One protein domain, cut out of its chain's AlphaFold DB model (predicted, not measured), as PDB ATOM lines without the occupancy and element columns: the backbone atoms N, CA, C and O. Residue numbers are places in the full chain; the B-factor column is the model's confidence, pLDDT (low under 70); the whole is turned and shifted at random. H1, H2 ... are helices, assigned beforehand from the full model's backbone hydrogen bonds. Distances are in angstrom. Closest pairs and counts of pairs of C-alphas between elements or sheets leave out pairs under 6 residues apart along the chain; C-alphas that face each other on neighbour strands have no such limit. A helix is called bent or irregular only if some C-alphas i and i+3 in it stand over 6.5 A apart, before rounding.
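What this domain is: This is residues 23 to 103 of the 104 residues of the protein "ImmA/IrrE family metallo-endopeptidase" of Epulopiscium sp (UniProt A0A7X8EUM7). What shape do these helices make? Short H2 sits in the middle, with the bent helix H5 along one side and, on the other, H3 and H4, which meet in a corner, nearly at right angles, where residues 60 to 67 of H4 touch H3. H1 and H5b reach towards opposite ends of the longest axis. What is it built from? The printed part has 81 residues with five named helices, H1 to H5 in chain order, and no named strand; it is all helix and compact, with a radius of gyration of the C-alphas of 12.5 A and spans of 38 by 29 by 24 A.

Where its parts are: Where is the longest helix? H5, residues 83 to 101, was assigned as one helix by its hydrogen bonds but is bent: C-alphas 91 and 94 are 7.4 A apart. Arm H5a, residues 83 to 91, measures 12.6 A, and arm H5b, residues 94 to 101, 10.6 A, ending at C-alpha 101 (-63.335, 2.791, 46.566). Where are the others? H4, residues 60 to 76, measures 24.5 A; H3, residues 49 to 56, 10.5 A; H2, residues 38 to 43, 8.7 A. H1, residues 23 to 35, measures 18.1 A from C-alpha 23 (-29.855, 15.962, 29.167).

How they stand to each other: What meets H5? Its arms stand at a steep tilt of 56 degrees. H2 and H5a only just touch, with 3 pairs of C-alphas within 8 A, closest at Val 40 and Leu 89, 6.1 A. H2 and H5b are close but not clearly touching. How do H3 and H4 stand? H4 touches H3 with residues 60 to 67 alone, about perpendicular at 79 degrees; the closest C-alphas, of Val 49 and Ala 63, are 5.4 A apart. What of H1 and the backbones? H1 is close to H4 but not clearly touching, 7.4 A between the closest C-alphas, of Arg 32 and Arg 66, and is apart from H5a and H5b. In H1, H2, H3, H4, H5a and H5b every O i to N i+4 pair is within hydrogen-bond range.

The domain as a whole: How large is it? The two C-alphas farthest apart, of Cys 23 and Gln 101, are 40.0 A apart. Are there cuts, long links or weak stretches? The printed part has no cut and no long link, and no printed residue is under 70 in pLDDT.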
ATOM      1  N   CYS A  23     -29.699  15.954  27.714       87.00
ATOM      2  CA  CYS A  23     -29.855  15.962  29.167       87.00
ATOM      3  C   CYS A  23     -31.254  16.432  29.564       87.00
ATOM      4  O   CYS A  23     -31.909  15.764  30.365       87.00
ATOM      5  N   GLU A  24     -31.728  17.529  28.971       86.00
ATOM      6  CA  GLU A  24     -33.079  18.046  29.203       86.00
ATOM      7  C   GLU A  24     -34.141  17.032  28.756       86.00
ATOM      8  O   GLU A  24     -35.065  16.713  29.502       86.00
ATOM      9  N   PHE A  25     -33.954  16.414  27.587       86.56
ATOM     10  CA  PHE A  25     -34.844  15.363  27.096       86.56
ATOM     11  C   PHE A  25     -34.956  14.174  28.067       86.56
ATOM     12  O   PHE A  25     -36.050  13.687  28.367       86.56
ATOM     13  N   GLN A  26     -33.824  13.687  28.584       90.00
ATOM     14  CA  GLN A  26     -33.818  12.595  29.562       90.00
ATOM     15  C   GLN A  26     -34.440  13.017  30.898       90.00
ATOM     16  O   GLN A  26     -35.170  12.224  31.502       90.00
ATOM     17  N   ALA A  27     -34.203  14.255  31.337       90.50
ATOM     18  CA  ALA A  27     -34.826  14.817  32.530       90.50
ATOM     19  C   ALA A  27     -36.354  14.896  32.381       90.50
ATOM     20  O   ALA A  27     -37.074  14.461  33.282       90.50
ATOM     21  N   ASN A  28     -36.854  15.328  31.222       90.06
ATOM     22  CA  ASN A  28     -38.283  15.370  30.906       90.06
ATOM     23  C   ASN A  28     -38.923  13.979  30.913       90.06
ATOM     24  O   ASN A  28     -39.993  13.789  31.496       90.06
ATOM     25  N   ILE A  29     -38.262  12.973  30.324       89.88
ATOM     26  CA  ILE A  29     -38.726  11.577  30.388       89.88
ATOM     27  C   ILE A  29     -38.841  11.117  31.841       89.88
ATOM     28  O   ILE A  29     -39.876  10.565  32.227       89.88
ATOM     29  N   PHE A  30     -37.797  11.354  32.636       91.69
ATOM     30  CA  PHE A  30     -37.764  10.956  34.036       91.69
ATOM     31  C   PHE A  30     -38.875  11.641  34.844       91.69
ATOM     32  O   PHE A  30     -39.659  10.959  35.504       91.69
ATOM     33  N   ALA A  31     -39.001  12.966  34.739       92.69
ATOM     34  CA  ALA A  31     -40.023  13.740  35.435       92.69
ATOM     35  C   ALA A  31     -41.439  13.297  35.041       92.69
ATOM     36  O   ALA A  31     -42.283  13.075  35.909       92.69
ATOM     37  N   ARG A  32     -41.699  13.083  33.744       92.06
ATOM     38  CA  ARG A  32     -42.990  12.583  33.247       92.06
ATOM     39  C   ARG A  32     -43.350  11.230  33.852       92.06
ATOM     40  O   ARG A  32     -44.501  11.015  34.235       92.06
ATOM     41  N   ASP A  33     -42.404  10.297  33.879       92.06
ATOM     42  CA  ASP A  33     -42.669   8.937  34.344       92.06
ATOM     43  C   ASP A  33     -42.746   8.847  35.877       92.06
ATOM     44  O   ASP A  33     -43.456   7.981  36.387       92.06
ATOM     45  N   LEU A  34     -42.130   9.794  36.593       93.56
ATOM     46  CA  LEU A  34     -42.288   9.973  38.036       93.56
ATOM     47  C   LEU A  34     -43.640  10.608  38.409       93.56
ATOM     48  O   LEU A  34     -44.339  10.094  39.278       93.56
ATOM     49  N   LEU A  35     -44.010  11.721  37.766       95.75
ATOM     50  CA  LEU A  35     -45.194  12.517  38.124       95.75
ATOM     51  C   LEU A  35     -46.506  11.914  37.607       95.75
ATOM     52  O   LEU A  35     -47.551  12.048  38.239       95.75
ATOM     53  N   ALA A  36     -46.470  11.268  36.442       96.88
ATOM     54  CA  ALA A  36     -47.663  10.780  35.758       96.88
ATOM     55  C   ALA A  36     -47.439   9.380  35.156       96.88
ATOM     56  O   ALA A  36     -47.482   9.228  33.933       96.88
ATOM     57  N   PRO A  37     -47.170   8.332  35.955       96.62
ATOM     58  CA  PRO A  37     -46.811   6.998  35.459       96.62
ATOM     59  C   PRO A  37     -47.898   6.363  34.570       96.62
ATOM     60  O   PRO A  37     -49.059   6.241  34.960       96.62
ATOM     61  N   ALA A  38     -47.523   5.926  33.358       96.94
ATOM     62  CA  ALA A  38     -48.473   5.519  32.309       96.94
ATOM     63  C   ALA A  38     -49.297   4.293  32.706       96.94
ATOM     64  O   ALA A  38     -50.493   4.235  32.426       96.94
ATOM     65  N   CYS A  39     -48.644   3.316  33.342       96.88
ATOM     66  CA  CYS A  39     -49.276   2.093  33.817       96.88
ATOM     67  C   CYS A  39     -50.367   2.395  34.851       96.88
ATOM     68  O   CYS A  39     -51.454   1.835  34.764       96.88
ATOM     69  N   VAL A  40     -50.120   3.338  35.762       97.81
ATOM     70  CA  VAL A  40     -51.078   3.744  36.798       97.81
ATOM     71  C   VAL A  40     -52.243   4.516  36.183       97.81
ATOM     72  O   VAL A  40     -53.395   4.168  36.421       97.81
ATOM     73  N   LEU A  41     -51.973   5.508  35.323       98.19
ATOM     74  CA  LEU A  41     -53.029   6.256  34.625       98.19
ATOM     75  C   LEU A  41     -53.950   5.339  33.810       98.19
ATOM     76  O   LEU A  41     -55.161   5.561  33.751       98.19
ATOM     77  N   LYS A  42     -53.380   4.294  33.201       97.88
ATOM     78  CA  LYS A  42     -54.137   3.271  32.481       97.88
ATOM     79  C   LYS A  42     -55.041   2.453  33.409       97.88
ATOM     80  O   LYS A  42     -56.217   2.305  33.084       97.88
ATOM     81  N   GLU A  43     -54.540   1.950  34.540       97.88
ATOM     82  CA  GLU A  43     -55.371   1.204  35.507       97.88
ATOM     83  C   GLU A  43     -56.513   2.052  36.080       97.88
ATOM     84  O   GLU A  43     -57.617   1.560  36.307       97.88
ATOM     85  N   LEU A  44     -56.274   3.352  36.247       97.62
ATOM     86  CA  LEU A  44     -57.271   4.322  36.703       97.62
ATOM     87  C   LEU A  44     -58.242   4.777  35.602       97.62
ATOM     88  O   LEU A  44     -59.143   5.566  35.869       97.62
ATOM     89  N   ARG A  45     -58.084   4.279  34.368       97.19
ATOM     90  CA  ARG A  45     -58.909   4.631  33.197       97.19
ATOM     91  C   ARG A  45     -58.975   6.139  32.938       97.19
ATOM     92  O   ARG A  45     -60.009   6.664  32.531       97.19
ATOM     93  N   ILE A  46     -57.857   6.825  33.146       97.69
ATOM     94  CA  ILE A  46     -57.729   8.250  32.861       97.69
ATOM     95  C   ILE A  46     -57.564   8.458  31.352       97.69
ATOM     96  O   ILE A  46     -56.675   7.867  30.731       97.69
ATOM     97  N   THR A  47     -58.427   9.283  30.757       96.12
ATOM     98  CA  THR A  47     -58.522   9.462  29.296       96.12
ATOM     99  C   THR A  47     -58.572  10.918  28.840       96.12
ATOM    100  O   THR A  47     -58.538  11.160  27.633       96.12
ATOM    101  N   THR A  48     -58.609  11.894  29.755       98.19
ATOM    102  CA  THR A  48     -58.623  13.324  29.400       98.19
ATOM    103  C   THR A  48     -57.462  14.101  30.014       98.19
ATOM    104  O   THR A  48     -56.884  13.704  31.028       98.19
ATOM    105  N   VAL A  49     -57.128  15.240  29.400       98.44
ATOM    106  CA  VAL A  49     -56.084  16.157  29.886       98.44
ATOM    107  C   VAL A  49     -56.444  16.669  31.279       98.44
ATOM    108  O   VAL A  49     -55.615  16.635  32.183       98.44
ATOM    109  N   GLU A  50     -57.700  17.063  31.488       98.50
ATOM    110  CA  GLU A  50     -58.204  17.609  32.749       98.50
ATOM    111  C   GLU A  50     -58.107  16.595  33.891       98.50
ATOM    112  O   GLU A  50     -57.756  16.954  35.016       98.50
ATOM    113  N   GLN A  51     -58.382  15.318  33.609       98.12
ATOM    114  CA  GLN A  51     -58.222  14.253  34.590       98.12
ATOM    115  C   GLN A  51     -56.751  14.063  34.979       98.12
ATOM    116  O   GLN A  51     -56.461  13.948  36.167       98.12
ATOM    117  N   ILE A  52     -55.827  14.070  34.008       98.25
ATOM    118  CA  ILE A  52     -54.382  13.966  34.278       98.25
ATOM    119  C   ILE A  52     -53.908  15.169  35.096       98.25
ATOM    120  O   ILE A  52     -53.226  14.983  36.100       98.25
ATOM    121  N   MET A  53     -54.298  16.389  34.717       98.12
ATOM    122  CA  MET A  53     -53.955  17.603  35.462       98.12
ATOM    123  C   MET A  53     -54.429  17.516  36.910       98.12
ATOM    124  O   MET A  53     -53.649  17.752  37.827       98.12
ATOM    125  N   LYS A  54     -55.697  17.145  37.125       97.44
ATOM    126  CA  LYS A  54     -56.283  17.063  38.466       97.44
ATOM    127  C   LYS A  54     -55.631  15.969  39.311       97.44
ATOM    128  O   LYS A  54     -55.411  16.176  40.498       97.44
ATOM    129  N   LEU A  55     -55.356  14.811  38.712       97.44
ATOM    130  CA  LEU A  55     -54.811  13.657  39.423       97.44
ATOM    131  C   LEU A  55     -53.328  13.832  39.763       97.44
ATOM    132  O   LEU A  55     -52.920  13.529  40.879       97.44
ATOM    133  N   CYS A  56     -52.529  14.299  38.805       96.94
ATOM    134  CA  CYS A  56     -51.072  14.388  38.930       96.94
ATOM    135  C   CYS A  56     -50.583  15.778  39.357       96.94
ATOM    136  O   CYS A  56     -49.399  15.935  39.633       96.94
ATOM    137  N   ASN A  57     -51.468  16.779  39.400       97.19
ATOM    138  CA  ASN A  57     -51.145  18.173  39.709       97.19
ATOM    139  C   ASN A  57     -50.007  18.739  38.833       97.19
ATOM    140  O   ASN A  57     -49.037  19.311  39.328       97.19
ATOM    141  N   ILE A  58     -50.129  18.545  37.518       95.50
ATOM    142  CA  ILE A  58     -49.173  19.024  36.507       95.50
ATOM    143  C   ILE A  58     -49.820  20.049  35.572       95.50
ATOM    144  O   ILE A  58     -51.047  20.177  35.516       95.50
ATOM    145  N   SER A  59     -48.989  20.777  34.820       95.56
ATOM    146  CA  SER A  59     -49.457  21.758  33.840       95.56
ATOM    147  C   SER A  59     -50.322  21.112  32.746       95.56
ATOM    148  O   SER A  59     -50.249  19.907  32.481       95.56
ATOM    149  N   ARG A  60     -51.115  21.940  32.056       96.44
ATOM    150  CA  ARG A  60     -51.901  21.508  30.891       96.44
ATOM    151  C   ARG A  60     -51.010  20.933  29.789       96.44
ATOM    152  O   ARG A  60     -51.320  19.867  29.271       96.44
ATOM    153  N   VAL A  61     -49.901  21.601  29.475       94.81
ATOM    154  CA  VAL A  61     -48.964  21.178  28.419       94.81
ATOM    155  C   VAL A  61     -48.364  19.810  28.751       94.81
ATOM    156  O   VAL A  61     -48.416  18.893  27.931       94.81
ATOM    157  N   SER A  62     -47.887  19.621  29.983       94.31
ATOM    158  CA  SER A  62     -47.364  18.333  30.453       94.31
ATOM    159  C   SER A  62     -48.425  17.221  30.398       94.31
ATOM    160  O   SER A  62     -48.140  16.092  29.982       94.31
ATOM    161  N   ALA A  63     -49.675  17.531  30.757       97.38
ATOM    162  CA  ALA A  63     -50.793  16.595  30.668       97.38
ATOM    163  C   ALA A  63     -51.168  16.240  29.214       97.38
ATOM    164  O   ALA A  63     -51.431  15.072  28.923       97.38
ATOM    165  N   GLU A  64     -51.138  17.198  28.285       97.06
ATOM    166  CA  GLU A  64     -51.359  16.974  26.848       97.06
ATOM    167  C   GLU A  64     -50.282  16.065  26.246       97.06
ATOM    168  O   GLU A  64     -50.600  15.078  25.571       97.06
ATOM    169  N   LEU A  65     -49.009  16.339  26.547       94.69
ATOM    170  CA  LEU A  65     -47.886  15.490  26.149       94.69
ATOM    171  C   LEU A  65     -48.037  14.077  26.717       94.69
ATOM    172  O   LEU A  65     -47.835  13.085  26.004       94.69
ATOM    173  N   ARG A  66     -48.462  13.959  27.982       96.75
ATOM    174  CA  ARG A  66     -48.704  12.656  28.602       96.75
ATOM    175  C   ARG A  66     -49.843  11.905  27.927       96.75
ATOM    176  O   ARG A  66     -49.668  10.728  27.603       96.75
ATOM    177  N   LEU A  67     -50.966  12.561  27.659       97.75
ATOM    178  CA  LEU A  67     -52.107  11.937  26.995       97.75
ATOM    179  C   LEU A  67     -51.744  11.473  25.578       97.75
ATOM    180  O   LEU A  67     -52.048  10.340  25.197       97.75
ATOM    181  N   LYS A  68     -51.008  12.293  24.814       96.62
ATOM    182  CA  LYS A  68     -50.465  11.907  23.502       96.62
ATOM    183  C   LYS A  68     -49.601  10.649  23.611       96.62
ATOM    184  O   LYS A  68     -49.796   9.703  22.845       96.62
ATOM    185  N   ARG A  69     -48.703  10.592  24.600       95.44
ATOM    186  CA  ARG A  69     -47.865   9.412  24.838       95.44
ATOM    187  C   ARG A  69     -48.690   8.180  25.222       95.44
ATOM    188  O   ARG A  69     -48.402   7.091  24.733       95.44
ATOM    189  N   MET A  70     -49.723   8.328  26.051       97.12
ATOM    190  CA  MET A  70     -50.629   7.225  26.388       97.12
ATOM    191  C   MET A  70     -51.317   6.662  25.139       97.12
ATOM    192  O   MET A  70     -51.335   5.446  24.957       97.12
ATOM    193  N   HIS A  71     -51.806   7.517  24.233       97.44
ATOM    194  CA  HIS A  71     -52.398   7.075  22.966       97.44
ATOM    195  C   HIS A  71     -51.432   6.245  22.110       97.44
ATOM    196  O   HIS A  71     -51.835   5.232  21.537       97.44
ATOM    197  N   GLU A  72     -50.157   6.626  22.033       96.81
ATOM    198  CA  GLU A  72     -49.141   5.828  21.334       96.81
ATOM    199  C   GLU A  72     -48.947   4.448  21.972       96.81
ATOM    200  O   GLU A  72     -48.881   3.444  21.259       96.81
ATOM    201  N   LEU A  73     -48.892   4.381  23.306       95.88
ATOM    202  CA  LEU A  73     -48.759   3.119  24.038       95.88
ATOM    203  C   LEU A  73     -49.979   2.212  23.830       95.88
ATOM    204  O   LEU A  73     -49.809   1.007  23.636       95.88
ATOM    205  N   TYR A  74     -51.193   2.774  23.791       96.81
ATOM    206  CA  TYR A  74     -52.412   2.021  23.475       96.81
ATOM    207  C   TYR A  74     -52.372   1.452  22.057       96.81
ATOM    208  O   TYR A  74     -52.590   0.254  21.879       96.81
ATOM    209  N   LYS A  75     -52.016   2.274  21.059       97.44
ATOM    210  CA  LYS A  75     -51.883   1.838  19.657       97.44
ATOM    211  C   LYS A  75     -50.888   0.687  19.506       97.44
ATOM    212  O   LYS A  75     -51.147  -0.256  18.768       97.44
ATOM    213  N   ARG A  76     -49.764   0.750  20.226       96.56
ATOM    214  CA  ARG A  76     -48.700  -0.267  20.183       96.56
ATOM    215  C   ARG A  76     -48.945  -1.461  21.106       96.56
ATOM    216  O   ARG A  76     -48.158  -2.400  21.078       96.56
ATOM    217  N   ARG A  77     -49.987  -1.418  21.946       94.19
ATOM    218  CA  ARG A  77     -50.215  -2.370  23.052       94.19
ATOM    219  C   ARG A  77     -48.976  -2.535  23.948       94.19
ATOM    220  O   ARG A  77     -48.689  -3.623  24.431       94.19
ATOM    221  N   ALA A  78     -48.246  -1.446  24.171       93.94
ATOM    222  CA  ALA A  78     -46.908  -1.457  24.761       93.94
ATOM    223  C   ALA A  78     -46.903  -1.015  26.234       93.94
ATOM    224  O   ALA A  78     -46.125  -0.149  26.619       93.94
ATOM    225  N   PHE A  79     -47.781  -1.600  27.047       94.56
ATOM    226  CA  PHE A  79     -47.782  -1.417  28.502       94.56
ATOM    227  C   PHE A  79     -47.265  -2.673  29.196       94.56
ATOM    228  O   PHE A  79     -47.414  -3.779  28.676       94.56
ATOM    229  N   TYR A  80     -46.722  -2.496  30.395       93.62
ATOM    230  CA  TYR A  80     -46.186  -3.548  31.269       93.62
ATOM    231  C   TYR A  80     -45.038  -4.353  30.648       93.62
ATOM    232  O   TYR A  80     -44.762  -5.484  31.065       93.62
ATOM    233  N   THR A  81     -44.358  -3.782  29.653       93.12
ATOM    234  CA  THR A  81     -43.280  -4.454  28.915       93.12
ATOM    235  C   THR A  81     -42.020  -4.541  29.773       93.12
ATOM    236  O   THR A  81     -41.376  -5.590  29.839       93.12
ATOM    237  N   SER A  82     -41.717  -3.478  30.520       92.19
ATOM    238  CA  SER A  82     -40.559  -3.412  31.407       92.19
ATOM    239  C   SER A  82     -40.845  -4.048  32.777       92.19
ATOM    240  O   SER A  82     -41.902  -3.796  33.364       92.19
ATOM    241  N   PRO A  83     -39.901  -4.821  33.356       95.44
ATOM    242  CA  PRO A  83     -39.990  -5.274  34.745       95.44
ATOM    243  C   PRO A  83     -40.175  -4.127  35.744       95.44
ATOM    244  O   PRO A  83     -40.915  -4.278  36.716       95.44
ATOM    245  N   LEU A  84     -39.556  -2.972  35.480       92.62
ATOM    246  CA  LEU A  84     -39.655  -1.803  36.350       92.62
ATOM    247  C   LEU A  84     -41.067  -1.210  36.338       92.62
ATOM    248  O   LEU A  84     -41.601  -0.876  37.387       92.62
ATOM    249  N   GLU A  85     -41.711  -1.157  35.172       92.75
ATOM    250  CA  GLU A  85     -43.089  -0.669  35.041       92.75
ATOM    251  C   GLU A  85     -44.075  -1.541  35.835       92.75
ATOM    252  O   GLU A  85     -44.973  -1.023  36.501       92.75
ATOM    253  N   ARG A  86     -43.874  -2.867  35.825       95.81
ATOM    254  CA  ARG A  86     -44.662  -3.803  36.645       95.81
ATOM    255  C   ARG A  86     -44.408  -3.610  38.140       95.81
ATOM    256  O   ARG A  86     -45.345  -3.694  38.931       95.81
ATOM    257  N   ALA A  87     -43.161  -3.345  38.531       96.88
ATOM    258  CA  ALA A  87     -42.814  -3.060  39.921       96.88
ATOM    259  C   ALA A  87     -43.459  -1.756  40.414       96.88
ATOM    260  O   ALA A  87     -44.031  -1.748  41.502       96.88
ATOM    261  N   VAL A  88     -43.436  -0.696  39.597       95.31
ATOM    262  CA  VAL A  88     -44.139   0.567  39.877       95.31
ATOM    263  C   VAL A  88     -45.625   0.302  40.067       95.31
ATOM    264  O   VAL A  88     -46.182   0.680  41.092       95.31
ATOM    265  N   LEU A  89     -46.263  -0.420  39.143       97.12
ATOM    266  CA  LEU A  89     -47.689  -0.706  39.264       97.12
ATOM    267  C   LEU A  89     -48.027  -1.439  40.570       97.12
ATOM    268  O   LEU A  89     -48.956  -1.049  41.272       97.12
ATOM    269  N   LYS A  90     -47.230  -2.450  40.936       97.75
ATOM    270  CA  LYS A  90     -47.396  -3.182  42.198       97.75
ATOM    271  C   LYS A  90     -47.300  -2.262  43.419       97.75
ATOM    272  O   LYS A  90     -48.063  -2.435  44.363       97.75
ATOM    273  N   GLN A  91     -46.380  -1.298  43.412       97.62
ATOM    274  CA  GLN A  91     -46.248  -0.329  44.505       97.62
ATOM    275  C   GLN A  91     -47.444   0.630  44.579       97.62
ATOM    276  O   GLN A  91     -47.846   1.016  45.671       97.62
ATOM    277  N   PHE A  92     -48.049   0.965  43.437       97.75
ATOM    278  CA  PHE A  92     -49.238   1.816  43.358       97.75
ATOM    279  C   PHE A  92     -50.562   1.078  43.607       97.75
ATOM    280  O   PHE A  92     -51.602   1.732  43.665       97.75
ATOM    281  N   GLN A  93     -50.558  -0.247  43.794       98.12
ATOM    282  CA  GLN A  93     -51.790  -1.021  43.988       98.12
ATOM    283  C   GLN A  93     -52.681  -0.482  45.124       98.12
ATOM    284  O   GLN A  93     -53.861  -0.255  44.863       98.12
ATOM    285  N   PRO A  94     -52.158  -0.170  46.333       98.25
ATOM    286  CA  PRO A  94     -52.999   0.366  47.407       98.25
ATOM    287  C   PRO A  94     -53.680   1.684  47.022       98.25
ATOM    288  O   PRO A  94     -54.849   1.898  47.330       98.25
ATOM    289  N   PHE A  95     -52.967   2.554  46.299       97.62
ATOM    290  CA  PHE A  95     -53.516   3.816  45.807       97.62
ATOM    291  C   PHE A  95     -54.633   3.592  44.781       97.62
ATOM    292  O   PHE A  95     -55.680   4.230  44.875       97.62
ATOM    293  N   ILE A  96     -54.434   2.672  43.833       98.00
ATOM    294  CA  ILE A  96     -55.437   2.327  42.815       98.00
ATOM    295  C   ILE A  96     -56.711   1.788  43.474       98.00
ATOM    296  O   ILE A  96     -57.815   2.204  43.121       98.00
ATOM    297  N   ASP A  97     -56.565   0.910  44.466       97.88
ATOM    298  CA  ASP A  97     -57.698   0.325  45.179       97.88
ATOM    299  C   ASP A  97     -58.491   1.399  45.940       97.88
ATOM    300  O   ASP A  97     -59.716   1.467  45.822       97.88
ATOM    301  N   THR A  98     -57.800   2.281  46.673       98.06
ATOM    302  CA  THR A  98     -58.431   3.412  47.369       98.06
ATOM    303  C   THR A  98     -59.119   4.368  46.397       98.06
ATOM    304  O   THR A  98     -60.244   4.794  46.664       98.06
ATOM    305  N   TYR A  99     -58.499   4.671  45.253       96.94
ATOM    306  CA  TYR A  99     -59.099   5.529  44.232       96.94
ATOM    307  C   TYR A  99     -60.455   4.979  43.776       96.94
ATOM    308  O   TYR A  99     -61.438   5.713  43.739       96.94
ATOM    309  N   TRP A 100     -60.543   3.679  43.485       96.50
ATOM    310  CA  TRP A 100     -61.799   3.062  43.051       96.50
ATOM    311  C   TRP A 100     -62.831   2.906  44.168       96.50
ATOM    312  O   TRP A 100     -64.026   2.909  43.881       96.50
ATOM    313  N   GLN A 101     -62.411   2.788  45.428       95.94
ATOM    314  CA  GLN A 101     -63.335   2.791  46.566       95.94
ATOM    315  C   GLN A 101     -64.033   4.143  46.736       95.94
ATOM    316  O   GLN A 101     -65.210   4.167  47.069       95.94
ATOM    317  N   GLN A 102     -63.340   5.251  46.464       92.56
ATOM    318  CA  GLN A 102     -63.893   6.608  46.574       92.56
ATOM    319  C   GLN A 102     -64.865   6.979  45.442       92.56
ATOM    320  O   GLN A 102     -65.550   7.992  45.537       92.56
ATOM    321  N   GLN A 103     -64.901   6.193  44.363       84.12
ATOM    322  CA  GLN A 103     -65.794   6.402  43.215       84.12
ATOM    323  C   GLN A 103     -67.071   5.544  43.294       84.12
ATOM    324  O   GLN A 103     -67.864   5.557  42.352       84.12
TER     325      GLN A 103